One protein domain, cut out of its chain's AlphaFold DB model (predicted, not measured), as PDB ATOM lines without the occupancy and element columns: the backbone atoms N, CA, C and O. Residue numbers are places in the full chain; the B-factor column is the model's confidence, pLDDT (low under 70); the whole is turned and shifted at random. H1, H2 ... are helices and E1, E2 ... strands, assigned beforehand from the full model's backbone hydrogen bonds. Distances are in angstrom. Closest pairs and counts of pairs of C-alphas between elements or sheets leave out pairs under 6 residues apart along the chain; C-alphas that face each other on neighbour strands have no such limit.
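AT A GLANCE: This is residues 4 to 125 of the 136 residues of an uncharacterized protein of Aeromonas veronii (UniProt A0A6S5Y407). A strand sheet is folded over on itself at a sharp bend in its longest strand, E2, giving two layers of strands partly face to face. The broader layer holds E1, E4, E6, E7, E8 and the first part of E2, the smaller one E3, E5 and the last part of E2; H1 crosses E7 on the broad layer's other side. The 122 printed residues include one named helix and then eight named strands, mostly strand in class; the branched sheet is mixed, with E1 and E4 parallel and the other neighbour pairs antiparallel. The whole is compact, with a radius of gyration of the C-alphas of 14.2 A, and spans 38 by 37 by 29 A.

HOW THE PARTS SIT: E2, residues 42 to 56, bends by 149 degrees at residue 48, and its pairing is staggered. On one side of it are E3, residues 62 to 68, beside residues 50 to 56, and E4, residues 71 to 75, beside residues 42 to 46; N 53 and O 65 are 2.8 A apart, N 44 and O 73 2.8 A. On the other side are E5, residues 80 to 84, with N 82 and O 54 at 2.8 A, and E6, residues 89 to 96, with N 45 and O 92 at 2.8 A. E2 and E3 form a hairpin. E1, residues 21 to 24, is parallel to E4 at 16 degrees, with N 23 and O 72 at 2.8 A. E6, E7, residues 100 to 108, and E8, residues 117 to 124, form a meander, each strand the antiparallel neighbour of the one before; N 93 and O 104 are 2.8 A apart, N 103 and O 121 2.7 A. E5 and E7 are apart. H1, residues 4 to 14, is on the sheet at a height of 10.0 A, over E7 and only just over E6, where 3 of its C-alphas fall; it runs across the strands, at 79 degrees to E7 on the local plane. Every O i to N i+4 pair in H1 is within hydrogen-bond range.

IN THESE COORDINATES: E2 runs 14.3 A from C-alpha 42 at (231.501, 244.248, 230.886) to C-alpha 56 at (244.645, 246.591, 236.031). E7 measures 26.3 A, E8 23.6 A, E6 22.4 A, E3 19.2 A and H1 15.2 A. H1 begins at C-alpha 4, (214.431, 253.816, 229.026), and E8 ends at C-alpha 124, (217.470, 236.902, 227.210).

THE WHOLE: The C-alphas of Ser 14 and Val 30, the two farthest apart, are 39.4 A apart. The printed part has no cut. The link from E1 to E2 is long, 17 residues; within it residues 36 to 37 pair antiparallel with residues 80 to 81 of E5. The mean pLDDT of the printed part is 93.3; residue 16 is under 70.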
ATOM      1  N   ILE A   4     213.378 252.912 228.546       88.50
ATOM      2  CA  ILE A   4     214.431 253.816 229.026       88.50
ATOM      3  C   ILE A   4     215.765 253.501 228.347       88.50
ATOM      4  O   ILE A   4     216.413 254.393 227.814       88.50
ATOM      5  N   PHE A   5     216.170 252.227 228.311       90.31
ATOM      6  CA  PHE A   5     217.444 251.845 227.694       90.31
ATOM      7  C   PHE A   5     217.416 252.020 226.175       90.31
ATOM      8  O   PHE A   5     218.453 252.315 225.590       90.31
ATOM      9  N   THR A   6     216.254 251.830 225.538       89.50
ATOM     10  CA  THR A   6     216.105 252.051 224.091       89.50
ATOM     11  C   THR A   6     216.277 253.527 223.779       89.50
ATOM     12  O   THR A   6     217.145 253.867 222.994       89.50
ATOM     13  N   GLN A   7     215.547 254.400 224.473       90.62
ATOM     14  CA  GLN A   7     215.655 255.848 224.294       90.62
ATOM     15  C   GLN A   7     217.064 256.372 224.584       90.62
ATOM     16  O   GLN A   7     217.565 257.212 223.843       90.62
ATOM     17  N   LEU A   8     217.711 255.861 225.635       90.06
ATOM     18  CA  LEU A   8     219.066 256.258 226.006       90.06
ATOM     19  C   LEU A   8     220.080 255.902 224.904       90.06
ATOM     20  O   LEU A   8     220.872 256.748 224.493       90.06
ATOM     21  N   LEU A   9     220.042 254.660 224.409       89.38
ATOM     22  CA  LEU A   9     220.939 254.215 223.340       89.38
ATOM     23  C   LEU A   9     220.616 254.891 222.005       89.38
ATOM     24  O   LEU A   9     221.539 255.310 221.315       89.38
ATOM     25  N   ASP A  10     219.337 255.042 221.659       89.81
ATOM     26  CA  ASP A  10     218.916 255.719 220.430       89.81
ATOM     27  C   ASP A  10     219.360 257.183 220.428       89.81
ATOM     28  O   ASP A  10     219.869 257.658 219.417       89.81
ATOM     29  N   GLY A  11     219.225 257.887 221.559       88.25
ATOM     30  CA  GLY A  11     219.710 259.259 221.715       88.25
ATOM     31  C   GLY A  11     221.211 259.353 221.452       88.25
ATOM     32  O   GLY A  11     221.633 260.100 220.574       88.25
ATOM     33  N   PHE A  12     221.998 258.510 222.120       85.69
ATOM     34  CA  PHE A  12     223.451 258.475 221.938       85.69
ATOM     35  C   PHE A  12     223.879 258.144 220.503       85.69
ATOM     36  O   PHE A  12     224.810 258.752 219.981       85.69
ATOM     37  N   LEU A  13     223.195 257.203 219.844       86.00
ATOM     38  CA  LEU A  13     223.490 256.821 218.459       86.00
ATOM     39  C   LEU A  13     223.043 257.882 217.438       86.00
ATOM     40  O   LEU A  13     223.645 257.988 216.370       86.00
ATOM     41  N   SER A  14     222.001 258.659 217.744       85.81
ATOM     42  CA  SER A  14     221.437 259.667 216.834       85.81
ATOM     43  C   SER A  14     222.252 260.958 216.775       85.81
ATOM     44  O   SER A  14     222.145 261.694 215.798       85.81
ATOM     45  N   GLU A  15     223.081 261.232 217.784       80.12
ATOM     46  CA  GLU A  15     223.955 262.413 217.827       80.12
ATOM     47  C   GLU A  15     225.075 262.385 216.765       80.12
ATOM     48  O   GLU A  15     225.768 263.379 216.580       80.12
ATOM     49  N   GLY A  16     225.240 261.278 216.028       66.94
ATOM     50  CA  GLY A  16     226.094 261.184 214.833       66.94
ATOM     51  C   GLY A  16     227.600 261.135 215.108       66.94
ATOM     52  O   GLY A  16     228.373 260.702 214.254       66.94
ATOM     53  N   GLU A  17     228.019 261.514 216.306       72.75
ATOM     54  CA  GLU A  17     229.361 261.270 216.809       72.75
ATOM     55  C   GLU A  17     229.437 259.829 217.357       72.75
ATOM     56  O   GLU A  17     228.465 259.285 217.886       72.75
ATOM     57  N   GLY A  18     230.570 259.146 217.195       74.00
ATOM     58  CA  GLY A  18     230.793 257.809 217.764       74.00
ATOM     59  C   GLY A  18     231.259 257.871 219.221       74.00
ATOM     60  O   GLY A  18     231.235 258.932 219.847       74.00
ATOM     61  N   PHE A  19     231.730 256.742 219.758       80.56
ATOM     62  CA  PHE A  19     232.580 256.784 220.952       80.56
ATOM     63  C   PHE A  19     233.915 257.433 220.593       80.56
ATOM     64  O   PHE A  19     234.526 257.058 219.592       80.56
ATOM     65  N   GLU A  20     234.376 258.367 221.419       87.56
ATOM     66  CA  GLU A  20     235.668 259.028 221.205       87.56
ATOM     67  C   GLU A  20     236.826 258.076 221.504       87.56
ATOM     68  O   GLU A  20     237.835 258.043 220.798       87.56
ATOM     69  N   LYS A  21     236.661 257.267 222.554       90.75
ATOM     70  CA  LYS A  21     237.694 256.376 223.063       90.75
ATOM     71  C   LYS A  21     237.087 255.143 223.716       90.75
ATOM     72  O   LYS A  21     236.075 255.218 224.411       90.75
ATOM     73  N   VAL A  22     237.766 254.012 223.532       94.44
ATOM     74  CA  VAL A  22     237.500 252.780 224.276       94.44
ATOM     75  C   VAL A  22     238.744 252.407 225.073       94.44
ATOM     76  O   VAL A  22     239.808 252.172 224.501       94.44
ATOM     77  N   LEU A  23     238.611 252.369 226.394       96.50
ATOM     78  CA  LEU A  23     239.630 251.893 227.322       96.50
ATOM     79  C   LEU A  23     239.441 250.400 227.593       96.50
ATOM     80  O   LEU A  23     238.318 249.910 227.687       96.50
ATOM     81  N   PHE A  24     240.546 249.673 227.729       97.38
ATOM     82  CA  PHE A  24     240.537 248.233 227.963       97.38
ATOM     83  C   PHE A  24     241.230 247.931 229.284       97.38
ATOM     84  O   PHE A  24     242.389 248.288 229.467       97.38
ATOM     85  N   ALA A  25     240.532 247.251 230.188       97.69
ATOM     86  CA  ALA A  25     241.149 246.636 231.354       97.69
ATOM     87  C   ALA A  25     241.679 245.235 231.012       97.69
ATOM     88  O   ALA A  25     241.297 244.621 230.011       97.69
ATOM     89  N   SER A  26     242.535 244.708 231.877       97.00
ATOM     90  CA  SER A  26     243.081 243.355 231.795       97.00
ATOM     91  C   SER A  26     242.474 242.445 232.874       97.00
ATOM     92  O   SER A  26     241.958 242.909 233.891       97.00
ATOM     93  N   ASP A  27     242.501 241.129 232.644       96.44
ATOM     94  CA  ASP A  27     242.007 240.098 233.576       96.44
ATOM     95  C   ASP A  27     243.055 239.672 234.622       96.44
ATOM     96  O   ASP A  27     242.913 238.648 235.295       96.44
ATOM     97  N   LYS A  28     244.139 240.445 234.719       95.75
ATOM     98  CA  LYS A  28     245.280 240.220 235.606       95.75
ATOM     99  C   LYS A  28     245.219 241.133 236.836       95.75
ATOM    100  O   LYS A  28     244.265 241.876 237.058       95.75
ATOM    101  N   GLY A  29     246.275 241.057 237.642       94.19
ATOM    102  CA  GLY A  29     246.405 241.829 238.870       94.19
ATOM    103  C   GLY A  29     245.558 241.282 240.011       94.19
ATOM    104  O   GLY A  29     244.612 240.521 239.816       94.19
ATOM    105  N   VAL A  30     245.915 241.679 241.229       96.00
ATOM    106  CA  VAL A  30     245.125 241.360 242.419       96.00
ATOM    107  C   VAL A  30     244.107 242.483 242.623       96.00
ATOM    108  O   VAL A  30     244.522 243.635 242.759       96.00
ATOM    109  N   PRO A  31     242.797 242.181 242.658       96.19
ATOM    110  CA  PRO A  31     241.785 243.196 242.896       96.19
ATOM    111  C   PRO A  31     241.957 243.819 244.291       96.19
ATOM    112  O   PRO A  31     242.027 243.086 245.283       96.19
ATOM    113  N   PRO A  32     241.997 245.155 244.413       95.06
ATOM    114  CA  PRO A  32     242.000 245.819 245.710       95.06
ATOM    115  C   PRO A  32     240.642 245.662 246.409       95.06
ATOM    116  O   PRO A  32     239.625 245.338 245.787       95.06
ATOM    117  N   CYS A  33     240.594 245.953 247.712       94.75
ATOM    118  CA  CYS A  33     239.345 245.941 248.472       94.75
ATOM    119  C   CYS A  33     238.282 246.859 247.841       94.75
ATOM    120  O   CYS A  33     238.569 247.989 247.424       94.75
ATOM    121  N   PHE A  34     237.034 246.382 247.827       92.75
ATOM    122  CA  PHE A  34     235.872 247.071 247.247       92.75
ATOM    123  C   PHE A  34     235.976 247.340 245.737       92.75
ATOM    124  O   PHE A  34     235.375 248.287 245.238       92.75
ATOM    125  N   SER A  35     236.756 246.538 245.013       96.56
ATOM    126  CA  SER A  35     236.699 246.485 243.553       96.56
ATOM    127  C   SER A  35     235.531 245.615 243.089       96.56
ATOM    128  O   SER A  35     235.057 244.724 243.798       96.56
ATOM    129  N   TYR A  36     235.051 245.878 241.880       95.81
ATOM    130  CA  TYR A  36     234.057 245.055 241.214       95.81
ATOM    131  C   TYR A  36     234.774 244.057 240.313       95.81
ATOM    132  O   TYR A  36     235.434 244.451 239.351       95.81
ATOM    133  N   GLN A  37     234.603 242.768 240.596       96.94
ATOM    134  CA  GLN A  37     235.121 241.669 239.787       96.94
ATOM    135  C   GLN A  37     234.014 240.638 239.573       96.94
ATOM    136  O   GLN A  37     233.364 240.193 240.518       96.94
ATOM    137  N   VAL A  38     233.791 240.266 238.317       95.25
ATOM    138  CA  VAL A  38     232.776 239.284 237.922       95.25
ATOM    139  C   VAL A  38     233.306 238.423 236.783       95.25
ATOM    140  O   VAL A  38     234.209 238.820 236.054       95.25
ATOM    141  N   ASN A  39     232.716 237.249 236.591       95.81
ATOM    142  CA  ASN A  39     233.119 236.273 235.573       95.81
ATOM    143  C   ASN A  39     232.486 236.509 234.186       95.81
ATOM    144  O   ASN A  39     232.540 235.629 233.327       95.81
ATOM    145  N   PHE A  40     231.874 237.673 233.964       95.44
ATOM    146  CA  PHE A  40     231.271 238.067 232.691       95.44
ATOM    147  C   PHE A  40     231.977 239.312 232.141       95.44
ATOM    148  O   PHE A  40     232.358 240.173 232.934       95.44
ATOM    149  N   PRO A  41     232.131 239.442 230.810       97.44
ATOM    150  CA  PRO A  41     232.642 240.666 230.220       97.44
ATOM    151  C   PRO A  41     231.674 241.820 230.472       97.44
ATOM    152  O   PRO A  41     230.448 241.632 230.480       97.44
ATOM    153  N   ARG A  42     232.240 243.013 230.640       97.62
ATOM    154  CA  ARG A  42     231.501 244.248 230.886       97.62
ATOM    155  C   ARG A  42     231.886 245.318 229.885       97.62
ATOM    156  O   ARG A  42     233.054 245.436 229.530       97.62
ATOM    157  N   LEU A  43     230.900 246.105 229.479       97.19
ATOM    158  CA  LEU A  43     231.108 247.360 228.768       97.19
ATOM    159  C   LEU A  43     230.443 248.470 229.576       97.19
ATOM    160  O   LEU A  43     229.240 248.410 229.818       97.19
ATOM    161  N   GLU A  44     231.220 249.446 230.015       96.44
ATOM    162  CA  GLU A  44     230.739 250.633 230.717       96.44
ATOM    163  C   GLU A  44     230.759 251.819 229.755       96.44
ATOM    164  O   GLU A  44     231.764 252.047 229.088       96.44
ATOM    165  N   LEU A  45     229.646 252.546 229.665       95.00
ATOM    166  CA  LEU A  45     229.450 253.697 228.785       95.00
ATOM    167  C   LEU A  45     229.055 254.905 229.630       95.00
ATOM    168  O   LEU A  45     228.128 254.798 230.437       95.00
ATOM    169  N   VAL A  46     229.709 256.048 229.432       94.69
ATOM    170  CA  VAL A  46     229.374 257.285 230.153       94.69
ATOM    171  C   VAL A  46     228.499 258.177 229.276       94.69
ATOM    172  O   VAL A  46     228.919 258.637 228.212       94.69
ATOM    173  N   PHE A  47     227.278 258.437 229.739       91.62
ATOM    174  CA  PHE A  47     226.297 259.274 229.041       91.62
ATOM    175  C   PHE A  47     226.354 260.736 229.464       91.62
ATOM    176  O   PHE A  47     226.021 261.615 228.675       91.62
ATOM    177  N   SER A  48     226.776 261.012 230.696       92.38
ATOM    178  CA  SER A  48     226.974 262.372 231.187       92.38
ATOM    179  C   SER A  48     227.979 262.400 232.331       92.38
ATOM    180  O   SER A  48     228.160 261.408 233.044       92.38
ATOM    181  N   GLY A  49     228.617 263.558 232.505       94.94
ATOM    182  CA  GLY A  49     229.588 263.777 233.568       94.94
ATOM    183  C   GLY A  49     230.856 262.941 233.395       94.94
ATOM    184  O   GLY A  49     231.294 262.682 232.273       94.94
ATOM    185  N   HIS A  50     231.469 262.566 234.514       96.06
ATOM    186  CA  HIS A  50     232.669 261.733 234.528       96.06
ATOM    187  C   HIS A  50     232.816 261.011 235.863       96.06
ATOM    188  O   HIS A  50     232.283 261.445 236.882       96.06
ATOM    189  N   TYR A  51     233.582 259.929 235.869       95.69
ATOM    190  CA  TYR A  51     233.953 259.245 237.101       95.69
ATOM    191  C   TYR A  51     235.389 258.726 237.011       95.69
ATOM    192  O   TYR A  51     235.931 258.531 235.918       95.69
ATOM    193  N   LEU A  52     236.030 258.558 238.167       96.81
ATOM    194  CA  LEU A  52     237.373 257.994 238.246       96.81
ATOM    195  C   LEU A  52     237.270 256.488 238.452       96.81
ATOM    196  O   LEU A  52     236.347 255.988 239.091       96.81
ATOM    197  N   ASN A  53     238.229 255.750 237.917       96.81
ATOM    198  CA  ASN A  53     238.296 254.312 238.069       96.81
ATOM    199  C   ASN A  53     239.739 253.870 238.276       96.81
ATOM    200  O   ASN A  53     240.655 254.470 237.725       96.81
ATOM    201  N   GLN A  54     239.943 252.801 239.037       97.88
ATOM    202  CA  GLN A  54     241.205 252.070 239.036       97.88
ATOM    203  C   GLN A  54     241.011 250.724 238.359       97.88
ATOM    204  O   GLN A  54     240.061 250.005 238.666       97.88
ATOM    205  N   ILE A  55     241.932 250.370 237.472       97.88
ATOM    206  CA  ILE A  55     241.929 249.097 236.751       97.88
ATOM    207  C   ILE A  55     243.322 248.484 236.760       97.88
ATOM    208  O   ILE A  55     244.318 249.186 236.942       97.88
ATOM    209  N   TRP A  56     243.400 247.179 236.505       98.06
ATOM    210  CA  TRP A  56     244.645 246.591 236.031       98.06
ATOM    211  C   TRP A  56     244.767 246.838 234.529       98.06
ATOM    212  O   TRP A  56     243.915 246.403 233.746       98.06
ATOM    213  N   SER A  57     245.803 247.564 234.141       95.56
ATOM    214  CA  SER A  57     246.053 247.956 232.762       95.56
ATOM    215  C   SER A  57     246.586 246.772 231.933       95.56
ATOM    216  O   SER A  57     247.147 245.807 232.479       95.56
ATOM    217  N   PRO A  58     246.445 246.806 230.599       94.31
ATOM    218  CA  PRO A  58     247.164 245.903 229.702       94.31
ATOM    219  C   PRO A  58     248.692 246.005 229.830       94.31
ATOM    220  O   PRO A  58     249.385 245.023 229.568       94.31
ATOM    221  N   GLU A  59     249.212 247.153 230.271       94.12
ATOM    222  CA  GLU A  59     250.640 247.421 230.475       94.12
ATOM    223  C   GLU A  59     251.225 246.707 231.709       94.12
ATOM    224  O   GLU A  59     252.445 246.613 231.847       94.12
ATOM    225  N   GLY A  60     250.377 246.121 232.563       95.31
ATOM    226  CA  GLY A  60     250.804 245.268 233.673       95.31
ATOM    227  C   GLY A  60     250.918 245.978 235.021       95.31
ATOM    228  O   GLY A  60     251.637 245.495 235.896       95.31
ATOM    229  N   ASP A  61     250.214 247.092 235.199       96.44
ATOM    230  CA  ASP A  61     250.188 247.878 236.429       96.44
ATOM    231  C   ASP A  61     248.771 248.355 236.795       96.44
ATOM    232  O   ASP A  61     247.818 248.222 236.026       96.44
ATOM    233  N   VAL A  62     248.603 248.876 238.014       97.31
ATOM    234  CA  VAL A  62     247.351 249.538 238.404       97.31
ATOM    235  C   VAL A  62     247.348 250.945 237.832       97.31
ATOM    236  O   VAL A  62     248.230 251.737 238.157       97.31
ATOM    237  N   GLN A  63     246.319 251.282 237.058       97.19
ATOM    238  CA  GLN A  63     246.139 252.624 236.515       97.19
ATOM    239  C   GLN A  63     244.847 253.263 237.002       97.19
ATOM    240  O   GLN A  63     243.790 252.631 237.020       97.19
ATOM    241  N   SER A  64     244.953 254.543 237.361       97.25
ATOM    242  CA  SER A  64     243.809 255.421 237.577       97.25
ATOM    243  C   SER A  64     243.409 256.048 236.246       97.25
ATOM    244  O   SER A  64     244.212 256.741 235.620       97.25
ATOM    245  N   VAL A  65     242.171 255.826 235.823       96.62
ATOM    246  CA  VAL A  65     241.604 256.354 234.581       96.62
ATOM    247  C   VAL A  65     240.395 257.224 234.897       96.62
ATOM    248  O   VAL A  65     239.595 256.896 235.770       96.62
ATOM    249  N   GLN A  66     240.259 258.341 234.192       96.88
ATOM    250  CA  GLN A  66     239.030 259.125 234.192       96.88
ATOM    251  C   GLN A  66     238.214 258.724 232.970       96.88
ATOM    252  O   GLN A  66     238.753 258.703 231.868       96.88
ATOM    253  N   MET A  67     236.942 258.408 233.192       96.50
ATOM    254  CA  MET A  67     235.979 258.084 232.148       96.50
ATOM    255  C   MET A  67     234.994 259.245 232.022       96.50
ATOM    256  O   MET A  67     234.263 259.530 232.974       96.50
ATOM    257  N   GLY A  68     234.994 259.920 230.879       95.50
ATOM    258  CA  GLY A  68     234.107 261.034 230.551       95.50
ATOM    259  C   GLY A  68     233.028 260.666 229.537       95.50
ATOM    260  O   GLY A  68     232.984 259.551 229.025       95.50
ATOM    261  N   GLN A  69     232.139 261.619 229.255       93.06
ATOM    262  CA  GLN A  69     231.065 261.462 228.274       93.06
ATOM    263  C   GLN A  69     231.595 260.934 226.931       93.06
ATOM    264  O   GLN A  69     232.645 261.362 226.467       93.06
ATOM    265  N   ARG A  70     230.846 260.022 226.297       89.25
ATOM    266  CA  ARG A  70     231.208 259.394 225.008       89.25
ATOM    267  C   ARG A  70     232.478 258.536 225.045       89.25
ATOM    268  O   ARG A  70     232.929 258.073 223.996       89.25
ATOM    269  N   GLU A  71     233.011 258.247 226.225       94.19
ATOM    270  CA  GLU A  71     234.029 257.224 226.414       94.19
ATOM    271  C   GLU A  71     233.400 255.914 226.893       94.19
ATOM    272  O   GLU A  71     232.373 255.876 227.584       94.19
ATOM    273  N   ALA A  72     234.046 254.817 226.515       95.44
ATOM    274  CA  ALA A  72     233.657 253.475 226.905       95.44
ATOM    275  C   ALA A  72     234.821 252.744 227.570       95.44
ATOM    276  O   ALA A  72     235.978 252.932 227.198       95.44
ATOM    277  N   MET A  73     234.524 251.864 228.520       97.31
ATOM    278  CA  MET A  73     235.505 250.957 229.101       97.31
ATOM    279  C   MET A  73     235.040 249.515 228.969       97.31
ATOM    280  O   MET A  73     233.967 249.142 229.442       97.31
ATOM    281  N   TYR A  74     235.871 248.687 228.348       97.94
ATOM    282  CA  TYR A  74     235.690 247.248 228.318       97.94
ATOM    283  C   TYR A  74     236.503 246.588 229.431       97.94
ATOM    284  O   TYR A  74     237.709 246.809 229.555       97.94
ATOM    285  N   ILE A  75     235.847 245.729 230.210       98.06
ATOM    286  CA  ILE A  75     236.485 244.922 231.248       98.06
ATOM    287  C   ILE A  75     236.257 243.446 230.906       98.06
ATOM    288  O   ILE A  75     235.099 243.009 230.850       98.06
ATOM    289  N   PRO A  76     237.321 242.658 230.671       97.75
ATOM    290  CA  PRO A  76     237.187 241.243 230.351       97.75
ATOM    291  C   PRO A  76     236.627 240.445 231.542       97.75
ATOM    292  O   PRO A  76     236.631 240.931 232.678       97.75
ATOM    293  N   PRO A  77     236.165 239.198 231.322       97.56
ATOM    294  CA  PRO A  77     235.815 238.296 232.415       97.56
ATOM    295  C   PRO A  77     236.950 238.196 233.437       97.56
ATOM    296  O   PRO A  77     238.105 238.028 233.062       97.56
ATOM    297  N   ASN A  78     236.614 238.266 234.723       97.19
ATOM    298  CA  ASN A  78     237.544 238.275 235.856       97.19
ATOM    299  C   ASN A  78     238.465 239.507 235.938       97.19
ATOM    300  O   ASN A  78     239.209 239.629 236.908       97.19
ATOM    301  N   GLY A  79     238.376 240.453 235.002       97.56
ATOM    302  CA  GLY A  79     238.946 241.783 235.170       97.56
ATOM    303  C   GLY A  79     238.208 242.561 236.256       97.56
ATOM    304  O   GLY A  79     236.990 242.413 236.448       97.56
ATOM    305  N   TRP A  80     238.953 243.397 236.971       97.81
ATOM    306  CA  TRP A  80     238.415 244.237 238.029       97.81
ATOM    307  C   TRP A  80     238.495 245.714 237.655       97.81
ATOM    308  O   TRP A  80     239.401 246.156 236.953       97.81
ATOM    309  N   ASN A  81     237.523 246.468 238.150       97.62
ATOM    310  CA  ASN A  81     237.559 247.919 238.174       97.62
ATOM    311  C   ASN A  81     237.137 248.385 239.570       97.62
ATOM    312  O   ASN A  81     236.356 247.715 240.250       97.62
ATOM    313  N   LYS A  82     237.676 249.501 240.033       97.56
ATOM    314  CA  LYS A  82     237.311 250.131 241.299       97.56
ATOM    315  C   LYS A  82     236.871 251.560 240.990       97.56
ATOM    316  O   LYS A  82     237.711 252.461 240.999       97.56
ATOM    317  N   PRO A  83     235.583 251.754 240.671       95.56
ATOM    318  CA  PRO A  83     235.062 253.080 240.415       95.56
ATOM    319  C   PRO A  83     235.024 253.897 241.703       95.56
ATOM    320  O   PRO A  83     234.744 253.381 242.789       95.56
ATOM    321  N   ASP A  84     235.275 255.181 241.537       94.44
ATOM    322  CA  ASP A  84     235.053 256.234 242.507       94.44
ATOM    323  C   ASP A  84     233.864 257.075 242.020       94.44
ATOM    324  O   ASP A  84     233.865 257.616 240.911       94.44
ATOM    325  N   TRP A  85     232.829 257.132 242.857       93.62
ATOM    326  CA  TRP A  85     231.531 257.735 242.560       93.62
ATOM    327  C   TRP A  85     231.372 259.128 243.191       93.62
ATOM    328  O   TRP A  85     230.253 259.561 243.473       93.62
ATOM    329  N   ASP A  86     232.478 259.837 243.419       93.88
ATOM    330  CA  ASP A  86     232.477 261.165 244.043       93.88
ATOM    331  C   ASP A  86     232.086 262.314 243.094       93.88
ATOM    332  O   ASP A  86     231.881 263.446 243.540       93.88
ATOM    333  N   ASN A  87     231.947 262.049 241.791       94.75
ATOM    334  CA  ASN A  87     231.582 263.047 240.781       94.75
ATOM    335  C   ASN A  87     230.199 262.787 240.172       94.75
ATOM    336  O   ASN A  87     229.685 261.664 240.188       94.75
ATOM    337  N   ASP A  88     229.605 263.846 239.615       96.12
ATOM    338  CA  ASP A  88     228.379 263.740 238.834       96.12
ATOM    339  C   ASP A  88     228.613 262.866 237.601       96.12
ATOM    340  O   ASP A  88     229.495 263.149 236.785       96.12
ATOM    341  N   CYS A  89     227.812 261.811 237.455       95.88
ATOM    342  CA  CYS A  89     227.895 260.923 236.301       95.88
ATOM    343  C   CYS A  89     226.601 260.148 236.046       95.88
ATOM    344  O   CYS A  89     225.812 259.890 236.959       95.88
ATOM    345  N   SER A  90     226.424 259.728 234.793       95.50
ATOM    346  CA  SER A  90     225.468 258.695 234.400       95.50
ATOM    347  C   SER A  90     226.183 257.630 233.580       95.50
ATOM    348  O   SER A  90     226.743 257.917 232.517       95.50
ATOM    349  N   VAL A  91     226.202 256.402 234.100       96.19
ATOM    350  CA  VAL A  91     226.992 255.293 233.557       96.19
ATOM    351  C   VAL A  91     226.097 254.090 233.302       96.19
ATOM    352  O   VAL A  91     225.423 253.592 234.205       96.19
ATOM    353  N   LEU A  92     226.116 253.593 232.067       96.06
ATOM    354  CA  LEU A  92     225.482 252.336 231.690       96.06
ATOM    355  C   LEU A  92     226.517 251.219 231.686       96.06
ATOM    356  O   LEU A  92     227.441 251.221 230.878       96.06
ATOM    357  N   SER A  93     226.309 250.214 232.522       96.31
ATOM    358  CA  SER A  93     227.043 248.957 232.474       96.31
ATOM    359  C   SER A  93     226.231 247.902 231.727       96.31
ATOM    360  O   SER A  93     225.109 247.561 232.117       96.31
ATOM    361  N   LEU A  94     226.823 247.341 230.679       96.44
ATOM    362  CA  LEU A  94     226.345 246.155 229.983       96.44
ATOM    363  C   LEU A  94     227.124 244.937 230.469       96.44
ATOM    364  O   LEU A  94     228.351 244.959 230.518       96.44
ATOM    365  N   LEU A  95     226.413 243.866 230.809       96.69
ATOM    366  CA  LEU A  95     226.985 242.603 231.265       96.69
ATOM    367  C   LEU A  95     226.625 241.489 230.279       96.69
ATOM    368  O   LEU A  95     225.442 241.187 230.096       96.69
ATOM    369  N   PHE A  96     227.619 240.848 229.669       95.56
ATOM    370  CA  PHE A  96     227.387 239.862 228.608       95.56
ATOM    371  C   PHE A  96     227.403 238.428 229.153       95.56
ATOM    372  O   PHE A  96     228.444 237.801 229.328       95.56
ATOM    373  N   GLY A  97     226.222 237.872 229.411       92.19
ATOM    374  CA  GLY A  97     226.058 236.454 229.722       92.19
ATOM    375  C   GLY A  97     225.953 235.592 228.461       92.19
ATOM    376  O   GLY A  97     225.620 236.067 227.378       92.19
ATOM    377  N   LYS A  98     226.140 234.274 228.605       89.88
ATOM    378  CA  LYS A  98     226.022 233.316 227.481       89.88
ATOM    379  C   LYS A  98     224.655 233.346 226.784       89.88
ATOM    380  O   LYS A  98     224.566 233.094 225.591       89.88
ATOM    381  N   ARG A  99     223.583 233.579 227.548       91.81
ATOM    382  CA  ARG A  99     222.179 233.525 227.085       91.81
ATOM    383  C   ARG A  99     221.400 234.809 227.374       91.81
ATOM    384  O   ARG A  99     220.185 234.840 227.193       91.81
ATOM    385  N   GLN A 100     222.070 235.842 227.878       93.12
ATOM    386  CA  GLN A 100     221.426 237.080 228.297       93.12
ATOM    387  C   GLN A 100     222.396 238.259 228.282       93.12
ATOM    388  O   GLN A 100     223.590 238.069 228.482       93.12
ATOM    389  N   ILE A 101     221.858 239.467 228.150       94.88
ATOM    390  CA  ILE A 101     222.557 240.726 228.413       94.88
ATOM    391  C   ILE A 101     221.891 241.387 229.618       94.88
ATOM    392  O   ILE A 101     220.663 241.500 229.678       94.88
ATOM    393  N   GLY A 102     222.696 241.780 230.599       95.31
ATOM    394  CA  GLY A 102     222.284 242.643 231.700       95.31
ATOM    395  C   GLY A 102     222.591 244.102 231.383       95.31
ATOM    396  O   GLY A 102     223.630 244.398 230.807       95.31
ATOM    397  N   PHE A 103     221.699 244.994 231.783       96.31
ATOM    398  CA  PHE A 103     221.820 246.440 231.686       96.31
ATOM    399  C   PHE A 103     221.696 247.002 233.098       96.31
ATOM    400  O   PHE A 103     220.776 246.623 233.829       96.31
ATOM    401  N   SER A 104     222.600 247.895 233.478       95.81
ATOM    402  CA  SER A 104     222.546 248.637 234.734       95.81
ATOM    403  C   SER A 104     222.919 250.082 234.453       95.81
ATOM    404  O   SER A 104     224.080 250.358 234.184       95.81
ATOM    405  N   LEU A 105     221.948 250.987 234.498       96.06
ATOM    406  CA  LEU A 105     222.195 252.422 234.464       96.06
ATOM    407  C   LEU A 105     222.257 252.916 235.904       96.06
ATOM    408  O   LEU A 105     221.334 252.651 236.677       96.06
ATOM    409  N   VAL A 106     223.337 253.599 236.259       95.75
ATOM    410  CA  VAL A 106     223.478 254.278 237.547       95.75
ATOM    411  C   VAL A 106     223.726 255.752 237.299       95.75
ATOM    412  O   VAL A 106     224.522 256.109 236.431       95.75
ATOM    413  N   SER A 107     223.051 256.596 238.070       95.31
ATOM    414  CA  SER A 107     223.266 258.037 238.047       95.31
ATOM    415  C   SER A 107     223.576 258.533 239.451       95.31
ATOM    416  O   SER A 107     222.946 258.134 240.439       95.31
ATOM    417  N   LYS A 108     224.592 259.385 239.538       95.06
ATOM    418  CA  LYS A 108     225.155 259.879 240.787       95.06
ATOM    419  C   LYS A 108     225.307 261.387 240.718       95.06
ATOM    420  O   LYS A 108     225.798 261.891 239.713       95.06
ATOM    421  N   HIS A 109     224.920 262.073 241.790       94.00
ATOM    422  CA  HIS A 109     225.273 263.470 242.000       94.00
ATOM    423  C   HIS A 109     226.467 263.588 242.930       94.00
ATOM    424  O   HIS A 109     226.617 262.793 243.867       94.00
ATOM    425  N   LYS A 110     227.314 264.586 242.702       93.19
ATOM    426  CA  LYS A 110     228.427 264.870 243.608       93.19
ATOM    427  C   LYS A 110     227.911 265.206 245.009       93.19
ATOM    428  O   LYS A 110     226.995 266.003 245.172       93.19
ATOM    429  N   GLY A 111     228.526 264.608 246.028       90.25
ATOM    430  CA  GLY A 111     228.195 264.851 247.438       90.25
ATOM    431  C   GLY A 111     227.068 263.984 248.014       90.25
ATOM    432  O   GLY A 111     226.987 263.861 249.235       90.25
ATOM    433  N   ASP A 112     226.254 263.324 247.185       91.00
ATOM    434  CA  ASP A 112     225.253 262.376 247.692       91.00
ATOM    435  C   ASP A 112     225.923 261.128 248.294       91.00
ATOM    436  O   ASP A 112     226.992 260.697 247.860       91.00
ATOM    437  N   THR A 113     225.285 260.474 249.260       85.25
ATOM    438  CA  THR A 113     225.822 259.234 249.857       85.25
ATOM    439  C   THR A 113     225.559 257.988 249.008       85.25
ATOM    440  O   THR A 113     226.180 256.950 249.223       85.25
ATOM    441  N   GLY A 114     224.658 258.071 248.028       86.12
ATOM    442  CA  GLY A 114     224.287 256.965 247.150       86.12
ATOM    443  C   GLY A 114     223.903 257.436 245.754       86.12
ATOM    444  O   GLY A 114     224.017 258.617 245.430       86.12
ATOM    445  N   PHE A 115     223.466 256.494 244.922       89.31
ATOM    446  CA  PHE A 115     222.930 256.775 243.591       89.31
ATOM    447  C   PHE A 115     221.501 257.294 243.705       89.31
ATOM    448  O   PHE A 115     220.693 256.705 244.426       89.31
ATOM    449  N   PHE A 116     221.187 258.365 242.980       89.38
ATOM    450  CA  PHE A 116     219.833 258.916 242.970       89.38
ATOM    451  C   PHE A 116     218.926 258.189 241.968       89.38
ATOM    452  O   PHE A 116     217.709 258.194 242.134       89.38
ATOM    453  N   ASP A 117     219.508 257.528 240.961       89.94
ATOM    454  CA  ASP A 117     218.779 256.670 240.030       89.94
ATOM    455  C   ASP A 117     219.574 255.399 239.711       89.94
ATOM    456  O   ASP A 117     220.784 255.435 239.460       89.94
ATOM    457  N   VAL A 118     218.877 254.263 239.741       92.75
ATOM    458  CA  VAL A 118     219.417 252.942 239.412       92.75
ATOM    459  C   VAL A 118     218.365 252.168 238.629       92.75
ATOM    460  O   VAL A 118     217.388 251.675 239.194       92.75
ATOM    461  N   GLN A 119     218.602 251.983 237.333       94.06
ATOM    462  CA  GLN A 119     217.737 251.196 236.457       94.06
ATOM    463  C   GLN A 119     218.439 249.898 236.079       94.06
ATOM    464  O   GLN A 119     219.585 249.905 235.633       94.06
ATOM    465  N   LYS A 120     217.753 248.760 236.216       94.38
ATOM    466  CA  LYS A 120     218.294 247.449 235.836       94.38
ATOM    467  C   LYS A 120     217.337 246.719 234.915       94.38
ATOM    468  O   LYS A 120     216.136 246.656 235.162       94.38
ATOM    469  N   HIS A 121     217.877 246.125 233.863       92.94
ATOM    470  CA  HIS A 121     217.108 245.306 232.937       92.94
ATOM    471  C   HIS A 121     217.931 244.108 232.493       92.94
ATOM    472  O   HIS A 121     219.149 244.176 232.389       92.94
ATOM    473  N   SER A 122     217.272 242.990 232.218       92.12
ATOM    474  CA  SER A 122     217.929 241.831 231.629       92.12
ATOM    475  C   SER A 122     217.130 241.368 230.428       92.12
ATOM    476  O   SER A 122     215.915 241.187 230.508       92.12
ATOM    477  N   MET A 123     217.826 241.176 229.314       91.19
ATOM    478  CA  MET A 123     217.270 240.602 228.099       91.19
ATOM    479  C   MET A 123     217.871 239.228 227.876       91.19
ATOM    480  O   MET A 123     219.088 239.075 227.885       91.19
ATOM    481  N   ARG A 124     217.025 238.228 227.643       88.81
ATOM    482  CA  ARG A 124     217.470 236.902 227.210       88.81
ATOM    483  C   ARG A 124     217.602 236.885 225.695       88.81
ATOM    484  O   ARG A 124     216.756 237.455 225.006       88.81
ATOM    485  N   TYR A 125     218.619 236.204 225.182       80.88
ATOM    486  CA  TYR A 125     218.664 235.911 223.756       80.88
ATOM    487  C   TYR A 125     217.527 234.939 223.414       80.88
ATOM    488  O   TYR A 125     217.276 234.008 224.189       80.88
TER     489      TYR A 125